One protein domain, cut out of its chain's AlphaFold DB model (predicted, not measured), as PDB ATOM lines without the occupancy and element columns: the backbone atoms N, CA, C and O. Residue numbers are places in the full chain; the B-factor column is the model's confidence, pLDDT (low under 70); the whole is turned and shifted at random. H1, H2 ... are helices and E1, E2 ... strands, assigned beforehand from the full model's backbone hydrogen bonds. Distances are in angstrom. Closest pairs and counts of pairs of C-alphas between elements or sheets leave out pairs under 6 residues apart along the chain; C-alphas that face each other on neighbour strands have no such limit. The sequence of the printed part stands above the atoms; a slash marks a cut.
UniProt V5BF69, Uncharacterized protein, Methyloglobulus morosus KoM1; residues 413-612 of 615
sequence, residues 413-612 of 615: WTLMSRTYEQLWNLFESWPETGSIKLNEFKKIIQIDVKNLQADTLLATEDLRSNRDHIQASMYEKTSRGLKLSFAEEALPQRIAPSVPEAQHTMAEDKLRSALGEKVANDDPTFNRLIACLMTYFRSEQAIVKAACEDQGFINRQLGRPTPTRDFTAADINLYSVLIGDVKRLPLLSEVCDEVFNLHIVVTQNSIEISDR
ATOM      1  N   TRP A 413     160.964 213.905 232.315       95.69
ATOM      2  CA  TRP A 413     159.850 214.244 233.198       95.69
ATOM      3  C   TRP A 413     158.526 213.638 232.717       95.69
ATOM      4  O   TRP A 413     157.756 213.146 233.538       95.69
ATOM      5  N   THR A 414     158.275 213.589 231.400       96.94
ATOM      6  CA  THR A 414     157.068 212.935 230.855       96.94
ATOM      7  C   THR A 414     157.118 211.421 231.053       96.94
ATOM      8  O   THR A 414     156.106 210.822 231.428       96.94
ATOM      9  N   LEU A 415     158.298 210.808 230.881       97.81
ATOM     10  CA  LEU A 415     158.546 209.403 231.210       97.81
ATOM     11  C   LEU A 415     158.235 209.120 232.685       97.81
ATOM     12  O   LEU A 415     157.422 208.244 232.979       97.81
ATOM     13  N   MET A 416     158.843 209.875 233.604       97.75
ATOM     14  CA  MET A 416     158.691 209.644 235.039       97.75
ATOM     15  C   MET A 416     157.234 209.806 235.489       97.75
ATOM     16  O   MET A 416     156.712 208.919 236.161       97.75
ATOM     17  N   SER A 417     156.534 210.864 235.061       97.56
ATOM     18  CA  SER A 417     155.112 211.061 235.386       97.56
ATOM     19  C   SER A 417     154.237 209.878 234.955       97.56
ATOM     20  O   SER A 417     153.417 209.403 235.742       97.56
ATOM     21  N   ARG A 418     154.437 209.345 233.739       98.06
ATOM     22  CA  ARG A 418     153.702 208.155 233.274       98.06
ATOM     23  C   ARG A 418     154.039 206.915 234.087       98.06
ATOM     24  O   ARG A 418     153.146 206.121 234.373       98.06
ATOM     25  N   THR A 419     155.302 206.733 234.470       98.50
ATOM     26  CA  THR A 419     155.702 205.600 235.310       98.50
ATOM     27  C   THR A 419     155.050 205.673 236.689       98.50
ATOM     28  O   THR A 419     154.531 204.658 237.149       98.50
ATOM     29  N   TYR A 420     154.980 206.850 237.316       98.44
ATOM     30  CA  TYR A 420     154.261 207.037 238.584       98.44
ATOM     31  C   TYR A 420     152.786 206.621 238.484       98.44
ATOM     32  O   TYR A 420     152.307 205.843 239.311       98.44
ATOM     33  N   GLU A 421     152.074 207.053 237.441       97.56
ATOM     34  CA  GLU A 421     150.679 206.645 237.224       97.56
ATOM     35  C   GLU A 421     150.536 205.144 236.936       97.56
ATOM     36  O   GLU A 421     149.624 204.498 237.452       97.56
ATOM     37  N   GLN A 422     151.441 204.554 236.151       97.75
ATOM     38  CA  GLN A 422     151.446 203.110 235.893       97.75
ATOM     39  C   GLN A 422     151.665 202.301 237.176       97.75
ATOM     40  O   GLN A 422     150.986 201.292 237.386       97.75
ATOM     41  N   LEU A 423     152.581 202.746 238.041       98.19
ATOM     42  CA  LEU A 423     152.813 202.148 239.354       98.19
ATOM     43  C   LEU A 423     151.573 202.281 240.241       98.19
ATOM     44  O   LEU A 423     151.160 201.297 240.853       98.19
ATOM     45  N   TRP A 424     150.931 203.450 240.275       97.44
ATOM     46  CA  TRP A 424     149.703 203.633 241.047       97.44
ATOM     47  C   TRP A 424     148.563 202.732 240.557       97.44
ATOM     48  O   TRP A 424     147.965 202.023 241.365       97.44
ATOM     49  N   ASN A 425     148.326 202.663 239.244       96.38
ATOM     50  CA  ASN A 425     147.313 201.782 238.651       96.38
ATOM     51  C   ASN A 425     147.574 200.302 238.975       96.38
ATOM     52  O   ASN A 425     146.644 199.525 239.202       96.38
ATOM     53  N   LEU A 426     148.847 199.893 239.020       96.12
ATOM     54  CA  LEU A 426     149.227 198.560 239.478       96.12
ATOM     55  C   LEU A 426     148.845 198.367 240.955       96.12
ATOM     56  O   LEU A 426     148.178 197.389 241.301       96.12
ATOM     57  N   PHE A 427     149.246 199.306 241.813       95.62
ATOM     58  CA  PHE A 427     149.057 199.224 243.257       95.62
ATOM     59  C   PHE A 427     147.606 199.329 243.710       95.62
ATOM     60  O   PHE A 427     147.255 198.690 244.702       95.62
ATOM     61  N   GLU A 428     146.759 200.086 243.020       93.56
ATOM     62  CA  GLU A 428     145.335 200.209 243.346       93.56
ATOM     63  C   GLU A 428     144.648 198.835 243.341       93.56
ATOM     64  O   GLU A 428     143.887 198.506 244.250       93.56
ATOM     65  N   SER A 429     145.012 197.989 242.375       88.94
ATOM     66  CA  SER A 429     144.489 196.627 242.245       88.94
ATOM     67  C   SER A 429     145.164 195.590 243.153       88.94
ATOM     68  O   SER A 429     144.666 194.470 243.269       88.94
ATOM     69  N   TRP A 430     146.283 195.939 243.801       91.50
ATOM     70  CA  TRP A 430     147.077 195.013 244.610       91.50
ATOM     71  C   TRP A 430     146.725 195.150 246.101       91.50
ATOM     72  O   TRP A 430     146.963 196.220 246.678       91.50
ATOM     73  N   PRO A 431     146.159 194.116 246.757       87.94
ATOM     74  CA  PRO A 431     145.921 194.139 248.199       87.94
ATOM     75  C   PRO A 431     147.199 194.395 249.005       87.94
ATOM     76  O   PRO A 431     148.307 194.247 248.492       87.94
ATOM     77  N   GLU A 432     147.049 194.760 250.281       86.50
ATOM     78  CA  GLU A 432     148.204 194.860 251.177       86.50
ATOM     79  C   GLU A 432     148.990 193.546 251.179       86.50
ATOM     80  O   GLU A 432     148.436 192.453 251.327       86.50
ATOM     81  N   THR A 433     150.299 193.673 250.998       86.25
ATOM     82  CA  THR A 433     151.212 192.532 250.974       86.25
ATOM     83  C   THR A 433     151.747 192.257 252.378       86.25
ATOM     84  O   THR A 433     151.641 193.091 253.279       86.25
ATOM     85  N   GLY A 434     152.390 191.102 252.576       87.69
ATOM     86  CA  GLY A 434     153.137 190.822 253.809       87.69
ATOM     87  C   GLY A 434     154.399 191.684 253.994       87.69
ATOM     88  O   GLY A 434     155.048 191.589 255.039       87.69
ATOM     89  N   SER A 435     154.763 192.507 253.002       91.56
ATOM     90  CA  SER A 435     155.937 193.377 253.017       91.56
ATOM     91  C   SER A 435     155.568 194.796 253.459       91.56
ATOM     92  O   SER A 435     154.842 195.515 252.773       91.56
ATOM     93  N   ILE A 436     156.103 195.217 254.610       92.75
ATOM     94  CA  ILE A 436     155.891 196.567 255.161       92.75
ATOM     95  C   ILE A 436     156.435 197.627 254.196       92.75
ATOM     96  O   ILE A 436     155.710 198.559 253.861       92.75
ATOM     97  N   LYS A 437     157.663 197.431 253.700       94.00
ATOM     98  CA  LYS A 437     158.325 198.337 252.751       94.00
ATOM     99  C   LYS A 437     157.520 198.505 251.464       94.00
ATOM    100  O   LYS A 437     157.342 199.613 250.983       94.00
ATOM    101  N   LEU A 438     156.969 197.420 250.919       94.06
ATOM    102  CA  LEU A 438     156.167 197.511 249.698       94.06
ATOM    103  C   LEU A 438     154.849 198.268 249.921       94.06
ATOM    104  O   LEU A 438     154.431 199.055 249.073       94.06
ATOM    105  N   ASN A 439     154.207 198.069 251.076       94.12
ATOM    106  CA  ASN A 439     153.010 198.827 251.439       94.12
ATOM    107  C   ASN A 439     153.327 200.315 251.694       94.12
ATOM    108  O   ASN A 439     152.482 201.168 251.435       94.12
ATOM    109  N   GLU A 440     154.525 200.639 252.183       95.88
ATOM    110  CA  GLU A 440     155.029 202.010 252.320       95.88
ATOM    111  C   GLU A 440     155.321 202.655 250.960       95.88
ATOM    112  O   GLU A 440     154.785 203.725 250.676       95.88
ATOM    113  N   PHE A 441     156.036 201.958 250.072       96.44
ATOM    114  CA  PHE A 441     156.264 202.394 248.693       96.44
ATOM    115  C   PHE A 441     154.944 202.706 247.981       96.44
ATOM    116  O   PHE A 441     154.780 203.777 247.401       96.44
ATOM    117  N   LYS A 442     153.944 201.824 248.114       96.25
ATOM    118  CA  LYS A 442     152.588 202.049 247.596       96.25
ATOM    119  C   LYS A 442     151.959 203.353 248.111       96.25
ATOM    120  O   LYS A 442     151.305 204.046 247.333       96.25
ATOM    121  N   LYS A 443     152.127 203.690 249.396       96.62
ATOM    122  CA  LYS A 443     151.591 204.935 249.980       96.62
ATOM    123  C   LYS A 443     152.296 206.171 249.428       96.62
ATOM    124  O   LYS A 443     151.612 207.140 249.115       96.62
ATOM    125  N   ILE A 444     153.620 206.123 249.281       97.62
ATOM    126  CA  ILE A 444     154.402 207.227 248.706       97.62
ATOM    127  C   ILE A 444     153.965 207.476 247.262       97.62
ATOM    128  O   ILE A 444     153.528 208.578 246.947       97.62
ATOM    129  N   ILE A 445     153.924 206.431 246.425       98.12
ATOM    130  CA  ILE A 445     153.454 206.541 245.035       98.12
ATOM    131  C   ILE A 445     152.027 207.109 244.960       98.12
ATOM    132  O   ILE A 445     151.737 207.925 244.089       98.12
ATOM    133  N   GLN A 446     151.134 206.730 245.880       97.25
ATOM    134  CA  GLN A 446     149.785 207.298 245.936       97.25
ATOM    135  C   GLN A 446     149.786 208.808 246.216       97.25
ATOM    136  O   GLN A 446     149.003 209.542 245.611       97.25
ATOM    137  N   ILE A 447     150.597 209.265 247.172       96.88
ATOM    138  CA  ILE A 447     150.713 210.686 247.530       96.88
ATOM    139  C   ILE A 447     151.306 211.463 246.354       96.88
ATOM    140  O   ILE A 447     150.738 212.469 245.934       96.88
ATOM    141  N   ASP A 448     152.380 210.946 245.769       97.00
ATOM    142  CA  ASP A 448     153.086 211.586 244.667       97.00
ATOM    143  C   ASP A 448     152.229 211.688 243.402       97.00
ATOM    144  O   ASP A 448     152.222 212.733 242.759       97.00
ATOM    145  N   VAL A 449     151.427 210.668 243.070       97.44
ATOM    146  CA  VAL A 449     150.477 210.755 241.944       97.44
ATOM    147  C   VAL A 449     149.388 211.797 242.197       97.44
ATOM    148  O   VAL A 449     149.016 212.521 241.276       97.44
ATOM    149  N   LYS A 450     148.902 211.941 243.436       96.12
ATOM    150  CA  LYS A 450     147.953 213.019 243.763       96.12
ATOM    151  C   LYS A 450     148.592 214.395 243.592       96.12
ATOM    152  O   LYS A 450     147.961 215.281 243.024       96.12
ATOM    153  N   ASN A 451     149.840 214.557 244.028       94.88
ATOM    154  CA  ASN A 451     150.590 215.799 243.843       94.88
ATOM    155  C   ASN A 451     150.840 216.074 242.350       94.88
ATOM    156  O   ASN A 451     150.606 217.187 241.889       94.88
ATOM    157  N   LEU A 452     151.226 215.058 241.567       94.88
ATOM    158  CA  LEU A 452     151.378 215.151 240.109       94.88
ATOM    159  C   LEU A 452     150.114 215.717 239.452       94.88
ATOM    160  O   LEU A 452     150.201 216.639 238.641       94.88
ATOM    161  N   GLN A 453     148.955 215.163 239.814       94.25
ATOM    162  CA  GLN A 453     147.656 215.512 239.239       94.25
ATOM    163  C   GLN A 453     147.147 216.890 239.679       94.25
ATOM    164  O   GLN A 453     146.431 217.536 238.920       94.25
ATOM    165  N   ALA A 454     147.492 217.338 240.888       91.38
ATOM    166  CA  ALA A 454     147.011 218.606 241.433       91.38
ATOM    167  C   ALA A 454     147.900 219.804 241.069       91.38
ATOM    168  O   ALA A 454     147.393 220.908 240.893       91.38
ATOM    169  N   ASP A 455     149.217 219.599 240.978       85.88
ATOM    170  CA  ASP A 455     150.187 220.688 241.126       85.88
ATOM    171  C   ASP A 455     151.191 220.821 239.970       85.88
ATOM    172  O   ASP A 455     152.140 221.602 240.070       85.88
ATOM    173  N   THR A 456     151.040 220.067 238.875       88.44
ATOM    174  CA  THR A 456     152.044 220.058 237.798       88.44
ATOM    175  C   THR A 456     151.466 220.322 236.414       88.44
ATOM    176  O   THR A 456     150.334 219.964 236.095       88.44
ATOM    177  N   LEU A 457     152.312 220.843 235.521       89.75
ATOM    178  CA  LEU A 457     152.014 220.976 234.089       89.75
ATOM    179  C   LEU A 457     152.080 219.636 233.324       89.75
ATOM    180  O   LEU A 457     152.089 219.630 232.094       89.75
ATOM    181  N   LEU A 458     152.164 218.511 234.041       93.31
ATOM    182  CA  LEU A 458     152.185 217.142 233.517       93.31
ATOM    183  C   LEU A 458     151.048 216.294 234.117       93.31
ATOM    184  O   LEU A 458     151.106 215.065 234.066       93.31
ATOM    185  N   ALA A 459     150.030 216.945 234.691       93.06
ATOM    186  CA  ALA A 459     148.954 216.321 235.458       93.06
ATOM    187  C   ALA A 459     148.094 215.319 234.671       93.06
ATOM    188  O   ALA A 459     147.554 214.389 235.265       93.06
ATOM    189  N   THR A 460     147.957 215.491 233.353       94.31
ATOM    190  CA  THR A 460     147.119 214.634 232.502       94.31
ATOM    191  C   THR A 460     147.903 214.062 231.328       94.31
ATOM    192  O   THR A 460     148.946 214.591 230.928       94.31
ATOM    193  N   GLU A 461     147.388 212.980 230.743       96.19
ATOM    194  CA  GLU A 461     148.028 212.354 229.586       96.19
ATOM    195  C   GLU A 461     148.014 213.255 228.352       96.19
ATOM    196  O   GLU A 461     149.001 213.279 227.624       96.19
ATOM    197  N   ASP A 462     146.968 214.058 228.156       94.44
ATOM    198  CA  ASP A 462     146.906 215.009 227.042       94.44
ATOM    199  C   ASP A 462     148.032 216.048 227.131       94.44
ATOM    200  O   ASP A 462     148.695 216.336 226.133       94.44
ATOM    201  N   LEU A 463     148.336 216.545 228.338       93.56
ATOM    202  CA  LEU A 463     149.447 217.476 228.552       93.56
ATOM    203  C   LEU A 463     150.807 216.828 228.278       93.56
ATOM    204  O   LEU A 463     151.673 217.445 227.650       93.56
ATOM    205  N   ARG A 464     150.999 215.576 228.707       95.88
ATOM    206  CA  ARG A 464     152.237 214.819 228.458       95.88
ATOM    207  C   ARG A 464     152.403 214.460 226.982       95.88
ATOM    208  O   ARG A 464     153.491 214.609 226.441       95.88
ATOM    209  N   SER A 465     151.324 214.065 226.314       96.31
ATOM    210  CA  SER A 465     151.303 213.785 224.876       96.31
ATOM    211  C   SER A 465     151.622 215.039 224.054       96.31
ATOM    212  O   SER A 465     152.470 214.999 223.161       96.31
ATOM    213  N   ASN A 466     151.038 216.190 224.415       95.19
ATOM    214  CA  ASN A 466     151.374 217.471 223.796       95.19
ATOM    215  C   ASN A 466     152.863 217.824 223.992       95.19
ATOM    216  O   ASN A 466     153.545 218.207 223.041       95.19
ATOM    217  N   ARG A 467     153.409 217.626 225.204       96.00
ATOM    218  CA  ARG A 467     154.848 217.807 225.482       96.00
ATOM    219  C   ARG A 467     155.731 216.937 224.596       96.00
ATOM    220  O   ARG A 467     156.671 217.466 224.005       96.00
ATOM    221  N   ASP A 468     155.429 215.648 224.485       97.06
ATOM    222  CA  ASP A 468     156.204 214.732 223.648       97.06
ATOM    223  C   ASP A 468     156.164 215.155 222.177       97.06
ATOM    224  O   ASP A 468     157.188 215.121 221.492       97.06
ATOM    225  N   HIS A 469     155.002 215.603 221.690       96.94
ATOM    226  CA  HIS A 469     154.861 216.095 220.323       96.94
ATOM    227  C   HIS A 469     155.737 217.331 220.066       96.94
ATOM    228  O   HIS A 469     156.460 217.386 219.067       96.94
ATOM    229  N   ILE A 470     155.736 218.294 220.992       97.06
ATOM    230  CA  ILE A 470     156.585 219.491 220.917       97.06
ATOM    231  C   ILE A 470     158.067 219.102 220.929       97.06
ATOM    232  O   ILE A 470     158.829 219.552 220.070       97.06
ATOM    233  N   GLN A 471     158.481 218.241 221.862       97.56
ATOM    234  CA  GLN A 471     159.868 217.780 221.986       97.56
ATOM    235  C   GLN A 471     160.334 217.038 220.727       97.56
ATOM    236  O   GLN A 471     161.404 217.342 220.195       97.56
ATOM    237  N   ALA A 472     159.515 216.125 220.195       97.56
ATOM    238  CA  ALA A 472     159.820 215.387 218.974       97.56
ATOM    239  C   ALA A 472     159.933 216.315 217.754       97.56
ATOM    240  O   ALA A 472     160.884 216.197 216.982       97.56
ATOM    241  N   SER A 473     159.021 217.284 217.617       97.19
ATOM    242  CA  SER A 473     159.053 218.278 216.537       97.19
ATOM    243  C   SER A 473     160.312 219.153 216.592       97.19
ATOM    244  O   SER A 473     160.973 219.377 215.572       97.19
ATOM    245  N   MET A 474     160.710 219.600 217.788       97.25
ATOM    246  CA  MET A 474     161.945 220.369 217.989       97.25
ATOM    247  C   MET A 474     163.196 219.540 217.700       97.25
ATOM    248  O   MET A 474     164.113 220.022 217.028       97.25
ATOM    249  N   TYR A 475     163.231 218.284 218.144       97.50
ATOM    250  CA  TYR A 475     164.323 217.360 217.848       97.50
ATOM    251  C   TYR A 475     164.451 217.093 216.338       97.50
ATOM    252  O   TYR A 475     165.548 217.144 215.778       97.50
ATOM    253  N   GLU A 476     163.343 216.887 215.622       96.00
ATOM    254  CA  GLU A 476     163.364 216.721 214.166       96.00
ATOM    255  C   GLU A 476     163.815 218.008 213.456       96.00
ATOM    256  O   GLU A 476     164.647 217.976 212.546       96.00
ATOM    257  N   LYS A 477     163.297 219.170 213.872       95.69
ATOM    258  CA  LYS A 477     163.678 220.467 213.294       95.69
ATOM    259  C   LYS A 477     165.172 220.726 213.469       95.69
ATOM    260  O   LYS A 477     165.847 221.081 212.508       95.69
ATOM    261  N   THR A 478     165.711 220.493 214.657       97.25
ATOM    262  CA  THR A 478     167.149 220.636 214.921       97.25
ATOM    263  C   THR A 478     167.988 219.603 214.163       97.25
ATOM    264  O   THR A 478     169.017 219.984 213.610       97.25
ATOM    265  N   SER A 479     167.521 218.352 214.017       96.12
ATOM    266  CA  SER A 479     168.157 217.331 213.153       96.12
ATOM    267  C   SER A 479     168.325 217.836 211.718       96.12
ATOM    268  O   SER A 479     169.417 217.787 211.147       96.12
ATOM    269  N   ARG A 480     167.237 218.375 211.145       94.75
ATOM    270  CA  ARG A 480     167.223 218.953 209.793       94.75
ATOM    271  C   ARG A 480     168.172 220.141 209.690       94.75
ATOM    272  O   ARG A 480     168.946 220.218 208.739       94.75
ATOM    273  N   GLY A 481     168.149 221.029 210.684       96.12
ATOM    274  CA  GLY A 481     169.042 222.181 210.761       96.12
ATOM    275  C   GLY A 481     170.516 221.778 210.774       96.12
ATOM    276  O   GLY A 481     171.312 222.363 210.051       96.12
ATOM    277  N   LEU A 482     170.874 220.735 211.519       96.56
ATOM    278  CA  LEU A 482     172.234 220.189 211.589       96.56
ATOM    279  C   LEU A 482     172.613 219.326 210.374       96.56
ATOM    280  O   LEU A 482     173.750 218.869 210.273       96.56
ATOM    281  N   LYS A 483     171.681 219.111 209.432       94.25
ATOM    282  CA  LYS A 483     171.847 218.233 208.260       94.25
ATOM    283  C   LYS A 483     172.257 216.808 208.649       94.25
ATOM    284  O   LYS A 483     172.979 216.141 207.906       94.25
ATOM    285  N   LEU A 484     171.790 216.344 209.806       91.06
ATOM    286  CA  LEU A 484     171.987 214.967 210.236       91.06
ATOM    287  C   LEU A 484     171.167 214.062 209.315       91.06
ATOM    288  O   LEU A 484     170.063 214.411 208.890       91.06
ATOM    289  N   SER A 485     171.740 212.928 208.915       76.31
ATOM    290  CA  SER A 485     171.058 212.014 208.001       76.31
ATOM    291  C   SER A 485     169.753 211.520 208.623       76.31
ATOM    292  O   SER A 485     169.753 211.178 209.798       76.31
ATOM    293  N   PHE A 486     168.695 211.345 207.823       55.34
ATOM    294  CA  PHE A 486     167.434 210.690 208.229       55.34
ATOM    295  C   PHE A 486     167.599 209.262 208.793       55.34
ATOM    296  O   PHE A 486     166.621 208.648 209.199       55.34
ATOM    297  N   ALA A 487     168.817 208.712 208.785       53.41
ATOM    298  CA  ALA A 487     169.157 207.508 209.532       53.41
ATOM    299  C   ALA A 487     169.211 207.742 211.055       53.41
ATOM    300  O   ALA A 487     169.283 206.768 211.797       53.41
ATOM    301  N   GLU A 488     169.181 208.994 211.530       65.12
ATOM    302  CA  GLU A 488     168.918 209.270 212.938       65.12
ATOM    303  C   GLU A 488     167.461 208.958 213.264       65.12
ATOM    304  O   GLU A 488     166.529 209.466 212.637       65.12
ATOM    305  N   GLU A 489     167.287 208.098 214.259       83.19
ATOM    306  CA  GLU A 489     165.991 207.734 214.805       83.19
ATOM    307  C   GLU A 489     165.263 208.985 215.317       83.19
ATOM    308  O   GLU A 489     165.866 209.865 215.944       83.19
ATOM    309  N   ALA A 490     163.957 209.077 215.047       93.75
ATOM    310  CA  ALA A 490     163.132 210.122 215.641       93.75
ATOM    311  C   ALA A 490     163.149 210.002 217.175       93.75
ATOM    312  O   ALA A 490     163.427 208.933 217.725       93.75
ATOM    313  N   LEU A 491     162.882 211.116 217.869       96.38
ATOM    314  CA  LEU A 491     163.100 211.206 219.316       96.38
ATOM    315  C   LEU A 491     162.465 210.042 220.099       96.38
ATOM    316  O   LEU A 491     163.202 209.418 220.859       96.38
ATOM    317  N   PRO A 492     161.180 209.668 219.889       96.75
ATOM    318  CA  PRO A 492     160.564 208.565 220.631       96.75
ATOM    319  C   PRO A 492     161.273 207.219 220.454       96.75
ATOM    320  O   PRO A 492     161.280 206.414 221.378       96.75
ATOM    321  N   GLN A 493     161.859 206.959 219.283       95.75
ATOM    322  CA  GLN A 493     162.636 205.747 219.019       95.75
ATOM    323  C   GLN A 493     163.998 205.821 219.705       95.75
ATOM    324  O   GLN A 493     164.391 204.870 220.373       95.75
ATOM    325  N   ARG A 494     164.667 206.977 219.620       95.69
ATOM    326  CA  ARG A 494     165.995 207.178 220.207       95.69
ATOM    327  C   ARG A 494     166.003 207.046 221.733       95.69
ATOM    328  O   ARG A 494     166.988 206.573 222.290       95.69
ATOM    329  N   ILE A 495     164.923 207.457 222.400       97.00
ATOM    330  CA  ILE A 495     164.772 207.358 223.865       97.00
ATOM    331  C   ILE A 495     163.931 206.154 224.310       97.00
ATOM    332  O   ILE A 495     163.602 206.028 225.490       97.00
ATOM    333  N   ALA A 496     163.557 205.267 223.383       96.69
ATOM    334  CA  ALA A 496     162.868 204.032 223.730       96.69
ATOM    335  C   ALA A 496     163.790 203.118 224.558       96.69
ATOM    336  O   ALA A 496     165.008 203.118 224.357       96.69
ATOM    337  N   PRO A 497     163.239 202.282 225.456       95.56
ATOM    338  CA  PRO A 497     164.048 201.370 226.252       95.56
ATOM    339  C   PRO A 497     164.825 200.404 225.345       95.56
ATOM    340  O   PRO A 497     164.235 199.627 224.589       95.56
ATOM    341  N   SER A 498     166.155 200.418 225.461       90.62
ATOM    342  CA  SER A 498     167.077 199.571 224.690       90.62
ATOM    343  C   SER A 498     166.776 198.087 224.878       90.62
ATOM    344  O   SER A 498     166.355 197.694 225.960       90.62
ATOM    345  N   VAL A 499     166.973 197.238 223.863       93.69
ATOM    346  CA  VAL A 499     166.746 195.778 223.969       93.69
ATOM    347  C   VAL A 499     167.468 195.210 225.206       93.69
ATOM    348  O   VAL A 499     168.619 195.582 225.417       93.69
ATOM    349  N   PRO A 500     166.835 194.331 226.016       94.69
ATOM    350  CA  PRO A 500     167.467 193.807 227.224       94.69
ATOM    351  C   PRO A 500     168.812 193.135 226.939       94.69
ATOM    352  O   PRO A 500     168.904 192.218 226.120       94.69
ATOM    353  N   GLU A 501     169.836 193.564 227.666       96.19
ATOM    354  CA  GLU A 501     171.175 192.983 227.669       96.19
ATOM    355  C   GLU A 501     171.422 192.185 228.957       96.19
ATOM    356  O   GLU A 501     170.675 192.286 229.932       96.19
ATOM    357  N   ALA A 502     172.517 191.417 229.001       96.81
ATOM    358  CA  ALA A 502     172.870 190.609 230.173       96.81
ATOM    359  C   ALA A 502     172.959 191.438 231.470       96.81
ATOM    360  O   ALA A 502     172.519 190.987 232.526       96.81
ATOM    361  N   GLN A 503     173.473 192.669 231.385       96.69
ATOM    362  CA  GLN A 503     173.531 193.587 232.523       96.69
ATOM    363  C   GLN A 503     172.143 194.006 233.031       96.69
ATOM    364  O   GLN A 503     171.951 194.142 234.237       96.69
ATOM    365  N   HIS A 504     171.151 194.146 232.144       97.62
ATOM    366  CA  HIS A 504     169.784 194.478 232.543       97.62
ATOM    367  C   HIS A 504     169.122 193.312 233.266       97.62
ATOM    368  O   HIS A 504     168.428 193.538 234.250       97.62
ATOM    369  N   THR A 505     169.376 192.072 232.834       97.12
ATOM    370  CA  THR A 505     168.913 190.878 233.558       97.12
ATOM    371  C   THR A 505     169.517 190.813 234.960       97.12
ATOM    372  O   THR A 505     168.798 190.566 235.922       97.12
ATOM    373  N   MET A 506     170.811 191.118 235.109       97.25
ATOM    374  CA  MET A 506     171.453 191.170 236.428       97.25
ATOM    375  C   MET A 506     170.853 192.255 237.333       97.25
ATOM    376  O   MET A 506     170.684 192.025 238.531       97.25
ATOM    377  N   ALA A 507     170.541 193.431 236.786       97.50
ATOM    378  CA  ALA A 507     169.857 194.491 237.523       97.50
ATOM    379  C   ALA A 507     168.431 194.067 237.922       97.50
ATOM    380  O   ALA A 507     168.052 194.223 239.080       97.50
ATOM    381  N   GLU A 508     167.676 193.451 237.008       97.38
ATOM    382  CA  GLU A 508     166.337 192.925 237.291       97.38
ATOM    383  C   GLU A 508     166.357 191.887 238.421       97.38
ATOM    384  O   GLU A 508     165.548 191.973 239.345       97.38
ATOM    385  N   ASP A 509     167.296 190.937 238.387       96.31
ATOM    386  CA  ASP A 509     167.436 189.903 239.415       96.31
ATOM    387  C   ASP A 509     167.723 190.510 240.794       96.31
ATOM    388  O   ASP A 509     167.141 190.090 241.800       96.31
ATOM    389  N   LYS A 510     168.577 191.540 240.853       95.81
ATOM    390  CA  LYS A 510     168.855 192.277 242.093       95.81
ATOM    391  C   LYS A 510     167.626 193.026 242.600       95.81
ATOM    392  O   LYS A 510     167.287 192.898 243.776       95.81
ATOM    393  N   LEU A 511     166.934 193.756 241.724       95.94
ATOM    394  CA  LEU A 511     165.714 194.483 242.074       95.94
ATOM    395  C   LEU A 511     164.639 193.524 242.603       95.94
ATOM    396  O   LEU A 511     164.023 193.768 243.640       95.94
ATOM    397  N   ARG A 512     164.460 192.387 241.928       95.62
ATOM    398  CA  ARG A 512     163.544 191.318 242.328       95.62
ATOM    399  C   ARG A 512     163.906 190.738 243.689       95.62
ATOM    400  O   ARG A 512     163.021 190.568 244.522       95.62
ATOM    401  N   SER A 513     165.186 190.451 243.920       92.69
ATOM    402  CA  SER A 513     165.663 189.942 245.208       92.69
ATOM    403  C   SER A 513     165.388 190.927 246.344       92.69
ATOM    404  O   SER A 513     164.986 190.507 247.425       92.69
ATOM    405  N   ALA A 514     165.582 192.223 246.105       91.31
ATOM    406  CA  ALA A 514     165.439 193.241 247.135       91.31
ATOM    407  C   ALA A 514     163.977 193.580 247.470       91.31
ATOM    408  O   ALA A 514     163.628 193.730 248.640       91.31
ATOM    409  N   LEU A 515     163.098 193.662 246.465       91.75
ATOM    410  CA  LEU A 515     161.678 193.970 246.684       91.75
ATOM    411  C   LEU A 515     160.855 192.728 247.072       91.75
ATOM    412  O   LEU A 515     159.770 192.863 247.636       91.75
ATOM    413  N   GLY A 516     161.347 191.522 246.768       86.69
ATOM    414  CA  GLY A 516     160.621 190.260 246.931       86.69
ATOM    415  C   GLY A 516     160.537 189.729 248.363       86.69
ATOM    416  O   GLY A 516     159.927 188.680 248.582       86.69
ATOM    417  N   GLU A 517     161.124 190.410 249.355       80.94
ATOM    418  CA  GLU A 517     161.071 189.952 250.745       80.94
ATOM    419  C   GLU A 517     159.603 189.827 251.201       80.94
ATOM    420  O   GLU A 517     158.884 190.817 251.325       80.94
ATOM    421  N   LYS A 518     159.152 188.590 251.463       77.25
ATOM    422  CA  LYS A 518     157.777 188.245 251.890       77.25
ATOM    423  C   LYS A 518     156.687 188.443 250.826       77.25
ATOM    424  O   LYS A 518     155.504 188.463 251.173       77.25
ATOM    425  N   VAL A 519     157.058 188.520 249.549       81.38
ATOM    426  CA  VAL A 519     156.131 188.428 248.412       81.38
ATOM    427  C   VAL A 519     156.276 187.046 247.773       81.38
ATOM    428  O   VAL A 519     157.376 186.501 247.697       81.38
ATOM    429  N   ALA A 520     155.171 186.429 247.354       77.50
ATOM    430  CA  ALA A 520     155.238 185.144 246.665       77.50
ATOM    431  C   ALA A 520     155.933 185.327 245.303       77.50
ATOM    432  O   ALA A 520     155.560 186.207 244.530       77.50
ATOM    433  N   ASN A 521     156.940 184.499 245.004       71.44
ATOM    434  CA  ASN A 521     157.744 184.619 243.778       71.44
ATOM    435  C   ASN A 521     156.915 184.497 242.482       71.44
ATOM    436  O   ASN A 521     157.359 184.936 241.423       71.44
ATOM    437  N   ASP A 522     155.731 183.891 242.554       80.38
ATOM    438  CA  ASP A 522     154.790 183.702 241.454       80.38
ATOM    439  C   ASP A 522     153.663 184.750 241.407       80.38
ATOM    440  O   ASP A 522     152.796 184.646 240.541       80.38
ATOM    441  N   ASP A 523     153.680 185.783 242.265       89.19
ATOM    442  CA  ASP A 523     152.683 186.860 242.230       89.19
ATOM    443  C   ASP A 523     152.766 187.621 240.883       89.19
ATOM    444  O   ASP A 523     153.776 188.277 240.584       89.19
ATOM    445  N   PRO A 524     151.719 187.568 240.032       92.38
ATOM    446  CA  PRO A 524     151.727 188.243 238.735       92.38
ATOM    447  C   PRO A 524     151.862 189.765 238.851       92.38
ATOM    448  O   PRO A 524     152.424 190.404 237.960       92.38
ATOM    449  N   THR A 525     151.361 190.357 239.933       93.38
ATOM    450  CA  THR A 525     151.424 191.801 240.177       93.38
ATOM    451  C   THR A 525     152.835 192.221 240.556       93.38
ATOM    452  O   THR A 525     153.330 193.216 240.031       93.38
ATOM    453  N   PHE A 526     153.536 191.415 241.359       94.94
ATOM    454  CA  PHE A 526     154.953 191.635 241.647       94.94
ATOM    455  C   PHE A 526     155.812 191.559 240.382       94.94
ATOM    456  O   PHE A 526     156.639 192.433 240.133       94.94
ATOM    457  N   ASN A 527     155.561 190.572 239.516       94.75
ATOM    458  CA  ASN A 527     156.249 190.473 238.227       94.75
ATOM    459  C   ASN A 527     156.013 191.705 237.340       94.75
ATOM    460  O   ASN A 527     156.943 192.193 236.699       94.75
ATOM    461  N   ARG A 528     154.788 192.244 237.339       96.56
ATOM    462  CA  ARG A 528     154.455 193.488 236.632       96.56
ATOM    463  C   ARG A 528     155.115 194.720 237.256       96.56
ATOM    464  O   ARG A 528     155.515 195.599 236.500       96.56
ATOM    465  N   LEU A 529     155.271 194.780 238.583       96.69
ATOM    466  CA  LEU A 529     156.019 195.847 239.263       96.69
ATOM    467  C   LEU A 529     157.477 195.868 238.796       96.69
ATOM    468  O   LEU A 529     157.959 196.904 238.344       96.69
ATOM    469  N   ILE A 530     158.152 194.717 238.860       97.50
ATOM    470  CA  ILE A 530     159.553 194.588 238.441       97.50
ATOM    471  C   ILE A 530     159.712 194.967 236.965       97.50
ATOM    472  O   ILE A 530     160.591 195.756 236.626       97.50
ATOM    473  N   ALA A 531     158.819 194.484 236.094       97.44
ATOM    474  CA  ALA A 531     158.836 194.838 234.678       97.44
ATOM    475  C   ALA A 531     158.605 196.342 234.437       97.44
ATOM    476  O   ALA A 531     159.261 196.922 233.571       97.44
ATOM    477  N   CYS A 532     157.707 196.980 235.199       98.25
ATOM    478  CA  CYS A 532     157.447 198.420 235.124       98.25
ATOM    479  C   CYS A 532     158.705 199.227 235.481       98.25
ATOM    480  O   CYS A 532     159.164 200.039 234.677       98.25
ATOM    481  N   LEU A 533     159.319 198.933 236.632       98.25
ATOM    482  CA  LEU A 533     160.535 199.607 237.099       98.25
ATOM    483  C   LEU A 533     161.719 199.390 236.147       98.25
ATOM    484  O   LEU A 533     162.388 200.346 235.769       98.25
ATOM    485  N   MET A 534     161.951 198.159 235.680       98.31
ATOM    486  CA  MET A 534     163.045 197.882 234.741       98.31
ATOM    487  C   MET A 534     162.824 198.496 233.358       98.31
ATOM    488  O   MET A 534     163.789 198.869 232.691       98.31
ATOM    489  N   THR A 535     161.571 198.618 232.912       98.38
ATOM    490  CA  THR A 535     161.255 199.357 231.683       98.38
ATOM    491  C   THR A 535     161.563 200.840 231.865       98.38
ATOM    492  O   THR A 535     162.187 201.427 230.986       98.38
ATOM    493  N   TYR A 536     161.200 201.421 233.011       98.38
ATOM    494  CA  TYR A 536     161.539 202.803 233.346       98.38
ATOM    495  C   TYR A 536     163.055 203.042 233.362       98.38
ATOM    496  O   TYR A 536     163.520 203.885 232.600       98.38
ATOM    497  N   PHE A 537     163.837 202.257 234.114       98.50
ATOM    498  CA  PHE A 537     165.293 202.446 234.200       98.50
ATOM    499  C   PHE A 537     166.007 202.257 232.850       98.50
ATOM    500  O   PHE A 537     167.004 202.918 232.571       98.50
ATOM    501  N   ARG A 538     165.492 201.394 231.963       98.44
ATOM    502  CA  ARG A 538     166.017 201.249 230.591       98.44
ATOM    503  C   ARG A 538     165.682 202.440 229.695       98.44
ATOM    504  O   ARG A 538     166.518 202.825 228.881       98.44
ATOM    505  N   SER A 539     164.492 203.019 229.829       98.31
ATOM    506  CA  SER A 539     164.133 204.257 229.125       98.31
ATOM    507  C   SER A 539     164.950 205.443 229.645       98.31
ATOM    508  O   SER A 539     165.457 206.239 228.864       98.31
ATOM    509  N   GLU A 540     165.151 205.524 230.959       98.00
ATOM    510  CA  GLU A 540     166.012 206.520 231.602       98.00
ATOM    511  C   GLU A 540     167.466 206.405 231.108       98.00
ATOM    512  O   GLU A 540     168.057 207.402 230.692       98.00
ATOM    513  N   GLN A 541     168.012 205.186 231.028       98.56
ATOM    514  CA  GLN A 541     169.319 204.930 230.415       98.56
ATOM    515  C   GLN A 541     169.376 205.399 228.952       98.56
ATOM    516  O   GLN A 541     170.374 205.994 228.540       98.56
ATOM    517  N   ALA A 542     168.331 205.143 228.159       98.38
ATOM    518  CA  ALA A 542     168.277 205.572 226.761       98.38
ATOM    519  C   ALA A 542     168.296 207.105 226.630       98.38
ATOM    520  O   ALA A 542     169.020 207.634 225.785       98.38
ATOM    521  N   ILE A 543     167.582 207.820 227.510       98.50
ATOM    522  CA  ILE A 543     167.617 209.289 227.597       98.50
ATOM    523  C   ILE A 543     169.029 209.772 227.933       98.50
ATOM    524  O   ILE A 543     169.578 210.589 227.194       98.50
ATOM    525  N   VAL A 544     169.640 209.243 229.000       98.56
ATOM    526  CA  VAL A 544     171.002 209.617 229.423       98.56
ATOM    527  C   VAL A 544     172.000 209.402 228.288       98.56
ATOM    528  O   VAL A 544     172.794 210.294 227.985       98.56
ATOM    529  N   LYS A 545     171.931 208.249 227.618       98.25
ATOM    530  CA  LYS A 545     172.791 207.922 226.480       98.25
ATOM    531  C   LYS A 545     172.609 208.905 225.324       98.25
ATOM    532  O   LYS A 545     173.591 209.494 224.877       98.25
ATOM    533  N   ALA A 546     171.375 209.118 224.868       97.94
ATOM    534  CA  ALA A 546     171.087 210.022 223.757       97.94
ATOM    535  C   ALA A 546     171.544 211.460 224.055       97.94
ATOM    536  O   ALA A 546     172.125 212.123 223.193       97.94
ATOM    537  N   ALA A 547     171.334 211.921 225.289       98.06
ATOM    538  CA  ALA A 547     171.725 213.253 225.718       98.06
ATOM    539  C   ALA A 547     173.259 213.402 225.790       98.06
ATOM    540  O   ALA A 547     173.801 214.393 225.303       98.06
ATOM    541  N   CYS A 548     173.973 212.397 226.316       98.50
ATOM    542  CA  CYS A 548     175.441 212.382 226.369       98.50
ATOM    543  C   CYS A 548     176.087 212.344 224.978       98.50
ATOM    544  O   CYS A 548     177.106 213.002 224.753       98.50
ATOM    545  N   GLU A 549     175.506 211.601 224.033       97.50
ATOM    546  CA  GLU A 549     175.972 211.560 222.644       97.50
ATOM    547  C   GLU A 549     175.922 212.953 222.000       97.50
ATOM    548  O   GLU A 549     176.933 213.416 221.461       97.50
ATOM    549  N   ASP A 550     174.779 213.638 222.108       97.44
ATOM    550  CA  ASP A 550     174.566 214.974 221.545       97.44
ATOM    551  C   ASP A 550     175.415 216.040 222.272       97.44
ATOM    552  O   ASP A 550     176.076 216.860 221.626       97.44
ATOM    553  N   GLN A 551     175.531 215.956 223.603       98.44
ATOM    554  CA  GLN A 551     176.457 216.768 224.404       98.44
ATOM    555  C   GLN A 551     177.923 216.565 223.974       98.44
ATOM    556  O   GLN A 551     178.724 217.503 223.966       98.44
ATOM    557  N   GLY A 552     178.293 215.358 223.545       98.38
ATOM    558  CA  GLY A 552     179.615 215.072 222.996       98.38
ATOM    559  C   GLY A 552     179.948 215.901 221.749       98.38
ATOM    560  O   GLY A 552     181.112 216.268 221.557       98.38
ATOM    561  N   PHE A 553     178.957 216.234 220.910       98.19
ATOM    562  CA  PHE A 553     179.155 217.146 219.774       98.19
ATOM    563  C   PHE A 553     179.400 218.580 220.242       98.19
ATOM    564  O   PHE A 553     180.337 219.209 219.747       98.19
ATOM    565  N   ILE A 554     178.644 219.050 221.241       98.62
ATOM    566  CA  ILE A 554     178.851 220.364 221.873       98.62
ATOM    567  C   ILE A 554     180.276 220.467 222.424       98.62
ATOM    568  O   ILE A 554     181.001 221.411 222.106       98.62
ATOM    569  N   ASN A 555     180.725 219.463 223.180       98.69
ATOM    570  CA  ASN A 555     182.063 219.462 223.773       98.69
ATOM    571  C   ASN A 555     183.163 219.539 222.714       98.69
ATOM    572  O   ASN A 555     184.088 220.339 222.852       98.69
ATOM    573  N   ARG A 556     183.046 218.766 221.623       98.31
ATOM    574  CA  ARG A 556     183.996 218.838 220.499       98.31
ATOM    575  C   ARG A 556     184.005 220.218 219.857       98.31
ATOM    576  O   ARG A 556     185.076 220.748 219.583       98.31
ATOM    577  N   GLN A 557     182.830 220.796 219.635       97.62
ATOM    578  CA  GLN A 557     182.696 222.096 218.994       97.62
ATOM    579  C   GLN A 557     183.269 223.239 219.840       97.62
ATOM    580  O   GLN A 557     183.860 224.173 219.301       97.62
ATOM    581  N   LEU A 558     183.108 223.166 221.160       98.19
ATOM    582  CA  LEU A 558     183.656 224.151 222.087       98.19
ATOM    583  C   LEU A 558     185.117 223.867 222.466       98.19
ATOM    584  O   LEU A 558     185.749 224.702 223.107       98.19
ATOM    585  N   GLY A 559     185.671 222.712 222.086       97.88
ATOM    586  CA  GLY A 559     187.002 222.265 222.504       97.88
ATOM    587  C   GLY A 559     187.100 221.986 224.008       97.88
ATOM    588  O   GLY A 559     188.136 222.240 224.618       97.88
ATOM    589  N   ARG A 560     186.015 221.498 224.624       97.19
ATOM    590  CA  ARG A 560     185.999 221.059 226.026       97.19
ATOM    591  C   ARG A 560     186.599 219.653 226.163       97.19
ATOM    592  O   ARG A 560     186.454 218.840 225.245       97.19
ATOM    593  N   PRO A 561     187.249 219.340 227.299       94.69
ATOM    594  CA  PRO A 561     187.701 217.984 227.576       94.69
ATOM    595  C   PRO A 561     186.513 217.020 227.671       94.69
ATOM    596  O   PRO A 561     185.397 217.408 228.019       94.69
ATOM    597  N   THR A 562     186.763 215.747 227.367       95.44
ATOM    598  CA  THR A 562     185.809 214.677 227.665       95.44
ATOM    599  C   THR A 562     185.674 214.543 229.184       95.44
ATOM    600  O   THR A 562     186.714 214.460 229.844       95.44
ATOM    601  N   PRO A 563     184.444 214.513 229.729       97.75
ATOM    602  CA  PRO A 563     184.231 214.275 231.149       97.75
ATOM    603  C   PRO A 563     184.880 212.980 231.634       97.75
ATOM    604  O   PRO A 563     184.989 212.007 230.882       97.75
ATOM    605  N   THR A 564     185.322 212.978 232.886       97.38
ATOM    606  CA  THR A 564     185.993 211.826 233.507       97.38
ATOM    607  C   THR A 564     185.039 210.909 234.265       97.38
ATOM    608  O   THR A 564     185.281 209.703 234.326       97.38
ATOM    609  N   ARG A 565     183.958 211.463 234.819       96.00
ATOM    610  CA  ARG A 565     182.850 210.738 235.436       96.00
ATOM    611  C   ARG A 565     181.746 210.510 234.418       96.00
ATOM    612  O   ARG A 565     181.512 211.354 233.557       96.00
ATOM    613  N   ASP A 566     181.018 209.413 234.571       97.75
ATOM    614  CA  ASP A 566     179.782 209.223 233.823       97.75
ATOM    615  C   ASP A 566     178.701 210.205 234.307       97.75
ATOM    616  O   ASP A 566     178.578 210.506 235.499       97.75
ATOM    617  N   PHE A 567     177.900 210.695 233.361       98.31
ATOM    618  CA  PHE A 567     176.654 211.387 233.664       98.31
ATOM    619  C   PHE A 567     175.588 210.365 234.047       98.31
ATOM    620  O   PHE A 567     175.435 209.323 233.395       98.31
ATOM    621  N   THR A 568     174.847 210.673 235.101       98.06
ATOM    622  CA  THR A 568     173.797 209.818 235.641       98.06
ATOM    623  C   THR A 568     172.429 210.447 235.422       98.06
ATOM    624  O   THR A 568     172.301 211.658 235.251       98.06
ATOM    625  N   ALA A 569     171.373 209.647 235.485       96.12
ATOM    626  CA  ALA A 569     170.022 210.192 235.426       96.12
ATOM    627  C   ALA A 569     169.694 211.136 236.599       96.12
ATOM    628  O   ALA A 569     168.970 212.113 236.422       96.12
ATOM    629  N   ALA A 570     170.301 210.915 237.770       95.69
ATOM    630  CA  ALA A 570     170.189 211.826 238.905       95.69
ATOM    631  C   ALA A 570     170.775 213.219 238.599       95.69
ATOM    632  O   ALA A 570     170.258 214.219 239.095       95.69
ATOM    633  N   ASP A 571     171.791 213.315 237.732       97.62
ATOM    634  CA  ASP A 571     172.349 214.604 237.311       97.62
ATOM    635  C   ASP A 571     171.349 215.437 236.481       97.62
ATOM    636  O   ASP A 571     171.409 216.665 236.522       97.62
ATOM    637  N   ILE A 572     170.381 214.820 235.784       95.81
ATOM    638  CA  ILE A 572     169.314 215.547 235.052       95.81
ATOM    639  C   ILE A 572     168.508 216.429 236.016       95.81
ATOM    640  O   ILE A 572     168.097 217.543 235.680       95.81
ATOM    641  N   ASN A 573     168.316 215.959 237.250       93.50
ATOM    642  CA  ASN A 573     167.569 216.677 238.272       93.50
ATOM    643  C   ASN A 573     168.278 217.946 238.775       93.50
ATOM    644  O   ASN A 573     167.628 218.810 239.368       93.50
ATOM    645  N   LEU A 574     169.577 218.118 238.501       95.75
ATOM    646  CA  LEU A 574     170.288 219.347 238.850       95.75
ATOM    647  C   LEU A 574     169.613 220.581 238.247       95.75
ATOM    648  O   LEU A 574     169.608 221.623 238.891       95.75
ATOM    649  N   TYR A 575     168.977 220.469 237.074       94.12
ATOM    650  CA  TYR A 575     168.230 221.582 236.488       94.12
ATOM    651  C   TYR A 575     167.123 222.064 237.431       94.12
ATOM    652  O   TYR A 575     167.034 223.255 237.717       94.12
ATOM    653  N   SER A 576     166.331 221.140 237.977       91.44
ATOM    654  CA  SER A 576     165.259 221.455 238.925       91.44
ATOM    655  C   SER A 576     165.802 222.092 240.204       91.44
ATOM    656  O   SER A 576     165.243 223.076 240.674       91.44
ATOM    657  N   VAL A 577     166.925 221.586 240.730       93.31
ATOM    658  CA  VAL A 577     167.585 222.166 241.917       93.31
ATOM    659  C   VAL A 577     168.081 223.589 241.638       93.31
ATOM    660  O   VAL A 577     167.948 224.465 242.484       93.31
ATOM    661  N   LEU A 578     168.619 223.836 240.442       94.44
ATOM    662  CA  LEU A 578     169.097 225.153 240.020       94.44
ATOM    663  C   LEU A 578     167.969 226.158 239.747       94.44
ATOM    664  O   LEU A 578     168.210 227.360 239.841       94.44
ATOM    665  N   ILE A 579     166.763 225.699 239.392       90.38
ATOM    666  CA  ILE A 579     165.583 226.573 239.297       90.38
ATOM    667  C   ILE A 579     165.092 226.992 240.691       90.38
ATOM    668  O   ILE A 579     164.553 228.088 240.825       90.38
ATOM    669  N   GLY A 580     165.283 226.151 241.714       86.38
ATOM    670  CA  GLY A 580     164.830 226.403 243.084       86.38
ATOM    671  C   GLY A 580     163.511 225.696 243.400       86.38
ATOM    672  O   GLY A 580     163.347 224.523 243.069       86.38
ATOM    673  N   ASP A 581     162.580 226.397 244.058       72.62
ATOM    674  CA  ASP A 581     161.313 225.856 244.583       72.62
ATOM    675  C   ASP A 581     160.304 225.473 243.479       72.62
ATOM    676  O   ASP A 581     159.229 226.059 243.330       72.62
ATOM    677  N   VAL A 582     160.632 224.454 242.686       77.75
ATOM    678  CA  VAL A 582     159.713 223.826 241.734       77.75
ATOM    679  C   VAL A 582     159.130 222.578 242.376       77.75
ATOM    680  O   VAL A 582     159.857 221.640 242.715       77.75
ATOM    681  N   LYS A 583     157.798 222.530 242.496       80.50
ATOM    682  CA  LYS A 583     157.096 221.292 242.843       80.50
ATOM    683  C   LYS A 583     157.427 220.232 241.790       80.50
ATOM    684  O   LYS A 583     157.058 220.369 240.623       80.50
ATOM    685  N   ARG A 584     158.130 219.180 242.202       83.31
ATOM    686  CA  ARG A 584     158.522 218.059 241.344       83.31
ATOM    687  C   ARG A 584     158.226 216.739 242.028       83.31
ATOM    688  O   ARG A 584     158.169 216.669 243.254       83.31
ATOM    689  N   LEU A 585     158.097 215.693 241.222       91.69
ATOM    690  CA  LEU A 585     158.143 214.335 241.740       91.69
ATOM    691  C   LEU A 585     159.572 214.010 242.207       91.69
ATOM    692  O   LEU A 585     160.532 214.445 241.549       91.69
ATOM    693  N   PRO A 586     159.728 213.263 243.313       94.50
ATOM    694  CA  PRO A 586     161.020 212.683 243.654       94.50
ATOM    695  C   PRO A 586     161.458 211.719 242.544       94.50
ATOM    696  O   PRO A 586     160.634 211.206 241.784       94.50
ATOM    697  N   LEU A 587     162.765 211.495 242.403       96.38
ATOM    698  CA  LEU A 587     163.236 210.496 241.445       96.38
ATOM    699  C   LEU A 587     162.830 209.105 241.944       96.38
ATOM    700  O   LEU A 587     162.948 208.813 243.132       96.38
ATOM    701  N   LEU A 588     162.410 208.206 241.051       97.25
ATOM    702  CA  LEU A 588     162.052 206.844 241.471       97.25
ATOM    703  C   LEU A 588     163.234 206.103 242.114       97.25
ATOM    704  O   LEU A 588     163.022 205.294 243.014       97.25
ATOM    705  N   SER A 589     164.470 206.406 241.703       97.06
ATOM    706  CA  SER A 589     165.680 205.907 242.364       97.06
ATOM    707  C   SER A 589     165.822 206.419 243.803       97.06
ATOM    708  O   SER A 589     166.178 205.632 244.673       97.06
ATOM    709  N   GLU A 590     165.488 207.687 244.076       96.31
ATOM    710  CA  GLU A 590     165.485 208.276 245.427       96.31
ATOM    711  C   GLU A 590     164.426 207.601 246.311       96.31
ATOM    712  O   GLU A 590     164.723 207.214 247.439       96.31
ATOM    713  N   VAL A 591     163.220 207.361 245.781       97.25
ATOM    714  CA  VAL A 591     162.163 206.646 246.520       97.25
ATOM    715  C   VAL A 591     162.560 205.188 246.790       97.25
ATOM    716  O   VAL A 591     162.288 204.650 247.865       97.25
ATOM    717  N   CYS A 592     163.214 204.520 245.832       96.31
ATOM    718  CA  CYS A 592     163.736 203.172 246.049       96.31
ATOM    719  C   CYS A 592     164.849 203.133 247.107       96.31
ATOM    720  O   CYS A 592     164.875 202.196 247.910       96.31
ATOM    721  N   ASP A 593     165.729 204.135 247.133       95.50
ATOM    722  CA  ASP A 593     166.748 204.269 248.174       95.50
ATOM    723  C   ASP A 593     166.095 204.458 249.548       95.50
ATOM    724  O   ASP A 593     166.363 203.681 250.461       95.50
ATOM    725  N   GLU A 594     165.152 205.393 249.677       95.94
ATOM    726  CA  GLU A 594     164.481 205.695 250.947       95.94
ATOM    727  C   GLU A 594     163.717 204.492 251.526       95.94
ATOM    728  O   GLU A 594     163.847 204.175 252.708       95.94
ATOM    729  N   VAL A 595     162.934 203.789 250.701       96.06
ATOM    730  CA  VAL A 595     162.036 202.730 251.194       96.06
ATOM    731  C   VAL A 595     162.737 201.377 251.290       96.06
ATOM    732  O   VAL A 595     162.513 200.593 252.223       96.06
ATOM    733  N   PHE A 596     163.576 201.053 250.306       94.94
ATOM    734  CA  PHE A 596     164.177 199.728 250.198       94.94
ATOM    735  C   PHE A 596     165.637 199.684 250.650       94.94
ATOM    736  O   PHE A 596     166.107 198.575 250.914       94.94
ATOM    737  N   ASN A 597     166.297 200.828 250.871       94.94
ATOM    738  CA  ASN A 597     167.756 200.959 251.013       94.94
ATOM    739  C   ASN A 597     168.497 200.476 249.759       94.94
ATOM    740  O   ASN A 597     169.528 199.805 249.861       94.94
ATOM    741  N   LEU A 598     167.936 200.762 248.581       95.56
ATOM    742  CA  LEU A 598     168.520 200.396 247.294       95.56
ATOM    743  C   LEU A 598     169.080 201.618 246.592       95.56
ATOM    744  O   LEU A 598     168.338 202.444 246.067       95.56
ATOM    745  N   HIS A 599     170.401 201.670 246.503       97.12
ATOM    746  CA  HIS A 599     171.070 202.655 245.682       97.12
ATOM    747  C   HIS A 599     171.012 202.216 244.215       97.12
ATOM    748  O   HIS A 599     171.510 201.140 243.864       97.12
ATOM    749  N   ILE A 600     170.374 203.040 243.379       98.00
ATOM    750  CA  ILE A 600     170.201 202.802 241.944       98.00
ATOM    751  C   ILE A 600     170.902 203.915 241.169       98.00
ATOM    752  O   ILE A 600     170.546 205.086 241.305       98.00
ATOM    753  N   VAL A 601     171.867 203.542 240.330       98.12
ATOM    754  CA  VAL A 601     172.606 204.461 239.458       98.12
ATOM    755  C   VAL A 601     172.374 204.063 238.010       98.12
ATOM    756  O   VAL A 601     172.689 202.946 237.599       98.12
ATOM    757  N   VAL A 602     171.835 204.993 237.226       98.50
ATOM    758  CA  VAL A 602     171.598 204.806 235.793       98.50
ATOM    759  C   VAL A 602     172.534 205.721 235.018       98.50
ATOM    760  O   VAL A 602     172.434 206.943 235.118       98.50
ATOM    761  N   THR A 603     173.445 205.120 234.255       98.44
ATOM    762  CA  THR A 603     174.378 205.802 233.348       98.44
ATOM    763  C   THR A 603     174.031 205.471 231.899       98.44
ATOM    764  O   THR A 603     173.204 204.601 231.622       98.44
ATOM    765  N   GLN A 604     174.721 206.101 230.945       97.00
ATOM    766  CA  GLN A 604     174.603 205.758 229.521       97.00
ATOM    767  C   GLN A 604     174.939 204.284 229.206       97.00
ATOM    768  O   GLN A 604     174.494 203.765 228.182       97.00
ATOM    769  N   ASN A 605     175.725 203.617 230.064       97.12
ATOM    770  CA  ASN A 605     176.274 202.284 229.807       97.12
ATOM    771  C   ASN A 605     175.734 201.207 230.751       97.12
ATOM    772  O   ASN A 605     175.740 200.041 230.367       97.12
ATOM    773  N   SER A 606     175.279 201.563 231.955       97.44
ATOM    774  CA  SER A 606     174.891 200.610 233.000       97.44
ATOM    775  C   SER A 606     173.640 201.033 233.779       97.44
ATOM    776  O   SER A 606     173.292 202.212 233.853       97.44
ATOM    777  N   ILE A 607     172.956 200.033 234.345       98.31
ATOM    778  CA  ILE A 607     171.945 200.189 235.399       98.31
ATOM    779  C   ILE A 607     172.479 199.407 236.595       98.31
ATOM    780  O   ILE A 607     172.494 198.173 236.590       98.31
ATOM    781  N   GLU A 608     172.972 200.118 237.599       97.88
ATOM    782  CA  GLU A 608     173.611 199.532 238.769       97.88
ATOM    783  C   GLU A 608     172.675 199.610 239.965       97.88
ATOM    784  O   GLU A 608     172.190 200.677 240.324       97.88
ATOM    785  N   ILE A 609     172.416 198.452 240.572       97.38
ATOM    786  CA  ILE A 609     171.607 198.320 241.783       97.38
ATOM    787  C   ILE A 609     172.486 197.692 242.862       97.38
ATOM    788  O   ILE A 609     173.128 196.652 242.635       97.38
ATOM    789  N   SER A 610     172.523 198.324 244.030       96.38
ATOM    790  CA  SER A 610     173.280 197.875 245.198       96.38
ATOM    791  C   SER A 610     172.539 198.203 246.487       96.38
ATOM    792  O   SER A 610     171.873 199.232 246.570       96.38
ATOM    793  N   ASP A 611     172.696 197.357 247.502       92.75
ATOM    794  CA  ASP A 611     172.253 197.692 248.852       92.75
ATOM    795  C   ASP A 611     173.065 198.879 249.375       92.75
ATOM    796  O   ASP A 611     174.284 198.950 249.179       92.75
ATOM    797  N   ARG A 612     172.402 199.798 250.074       85.00
ATOM    798  CA  ARG A 612     173.095 200.869 250.781       85.00
ATOM    799  C   ARG A 612     173.968 200.251 251.870       85.00
ATOM    800  O   ARG A 612     173.484 199.511 252.729       85.00
TER     801      ARG A 612
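This is residues 413 to 612 of the 615 residues of an uncharacterized protein of Methyloglobulus morosus KoM1 (UniProt V5BF69). One long helix, H6, makes a spine along most of the domain's length; H1 runs beside its first part, and H2 crosses over H1. On another side of that part of H6 a small hairpin of two strands, E1 and E2, sits with H5 along E2 and H9 beside E1, while H3 runs on from the start of H1 and is joined to H6 through short H4, and H7 and H8 lead away from H6. The printed part has 200 residues with nine named helices and then two named strands, in the order H1 to H9, E1, E2, and the class is mostly helix. The sheet has the order E1 - E2 and is antiparallel. The whole is compact, with a radius of gyration of the C-alphas of 18.1 A, and its outline is only just elongated, with spans of 56 by 37 by 33 A.

H1, residues 413 to 428, begins at C-alpha 413 (159.850, 214.244, 233.198) and is 22.6 A long from first to last C-alpha. H2, residues 436 to 455, is 28.5 A long, and H3, residues 461 to 481, is 29.9 A long. H4 is a short helix of residues 491 to 494, and H5, residues 502 to 515, is 20.2 A long. H6, residues 524 to 558, is the longest helix at 50.9 A, from C-alpha 524 (151.727, 188.243, 238.735) to C-alpha 558 (183.656, 224.151, 222.087). H7, residues 569 to 572, H8, residues 574 to 579, and H9, residues 588 to 596, are short. E1, residues 598 to 602, is 12.7 A long, and E2, residues 607 to 611, is 13.7 A long and ends at C-alpha 611 (172.253, 197.692, 248.852).

H6 is the hub, touching H1, H4, H5 and H7. With its residues 525 to 539 alone it touches H1, at a shallow tilt of 5 degrees, opposite ways; the closest C-alphas, of Thr 419 and Tyr 536, are 6.8 A apart. H5 touches H6 at a steep tilt of 48 degrees, opposite ways, closest at the C-alphas of Arg 512 and Ile 530, 6.5 A. H4 and H7 only just touch H6, each with 3 pairs of C-alphas within 8 A; the closest are Arg 494 and Ala 546, 6.8 A, and Ala 569 and Val 544, 6.1 A. H2 touches H1 at a steep tilt of 53 degrees, opposite ways, with the C-alphas of Trp 424 and Gln 446 closest at 6.1 A. H3 touches H1 with its residues 461 to 468 alone, closest at the C-alphas of Thr 414 and Arg 464, 5.7 A, and is apart from H6. H2 touches H9, closest at the C-alphas of Lys 437 and Val 595, 6.0 A. E1 and E2 form a hairpin, with N 599 and O 610 at 2.8 A and N 601 and O 608 at 2.9 A, within hydrogen-bond range. The closest C-alphas of H5 and E2, Ala 507 and Ile 609, are 6.0 A apart, and those of H9 and E1, Asp 593 and His 599, are 5.2 A apart. H8 touches no helix and meets H7 only through their link. Every O i to N i+4 pair is within hydrogen-bond range in H1, H2, H3, H5, H8 and H9, and 30 of 31 are in H6; H4 and H7 are too short for such a pair.

The two C-alphas farthest apart, of Gly 434 and Lys 483, are 56.4 A apart. The printed part has no cut, and no link is long. The mean pLDDT of the printed part is 94.1, and residues 486 to 488, in the link from H3 to H4, are under 70.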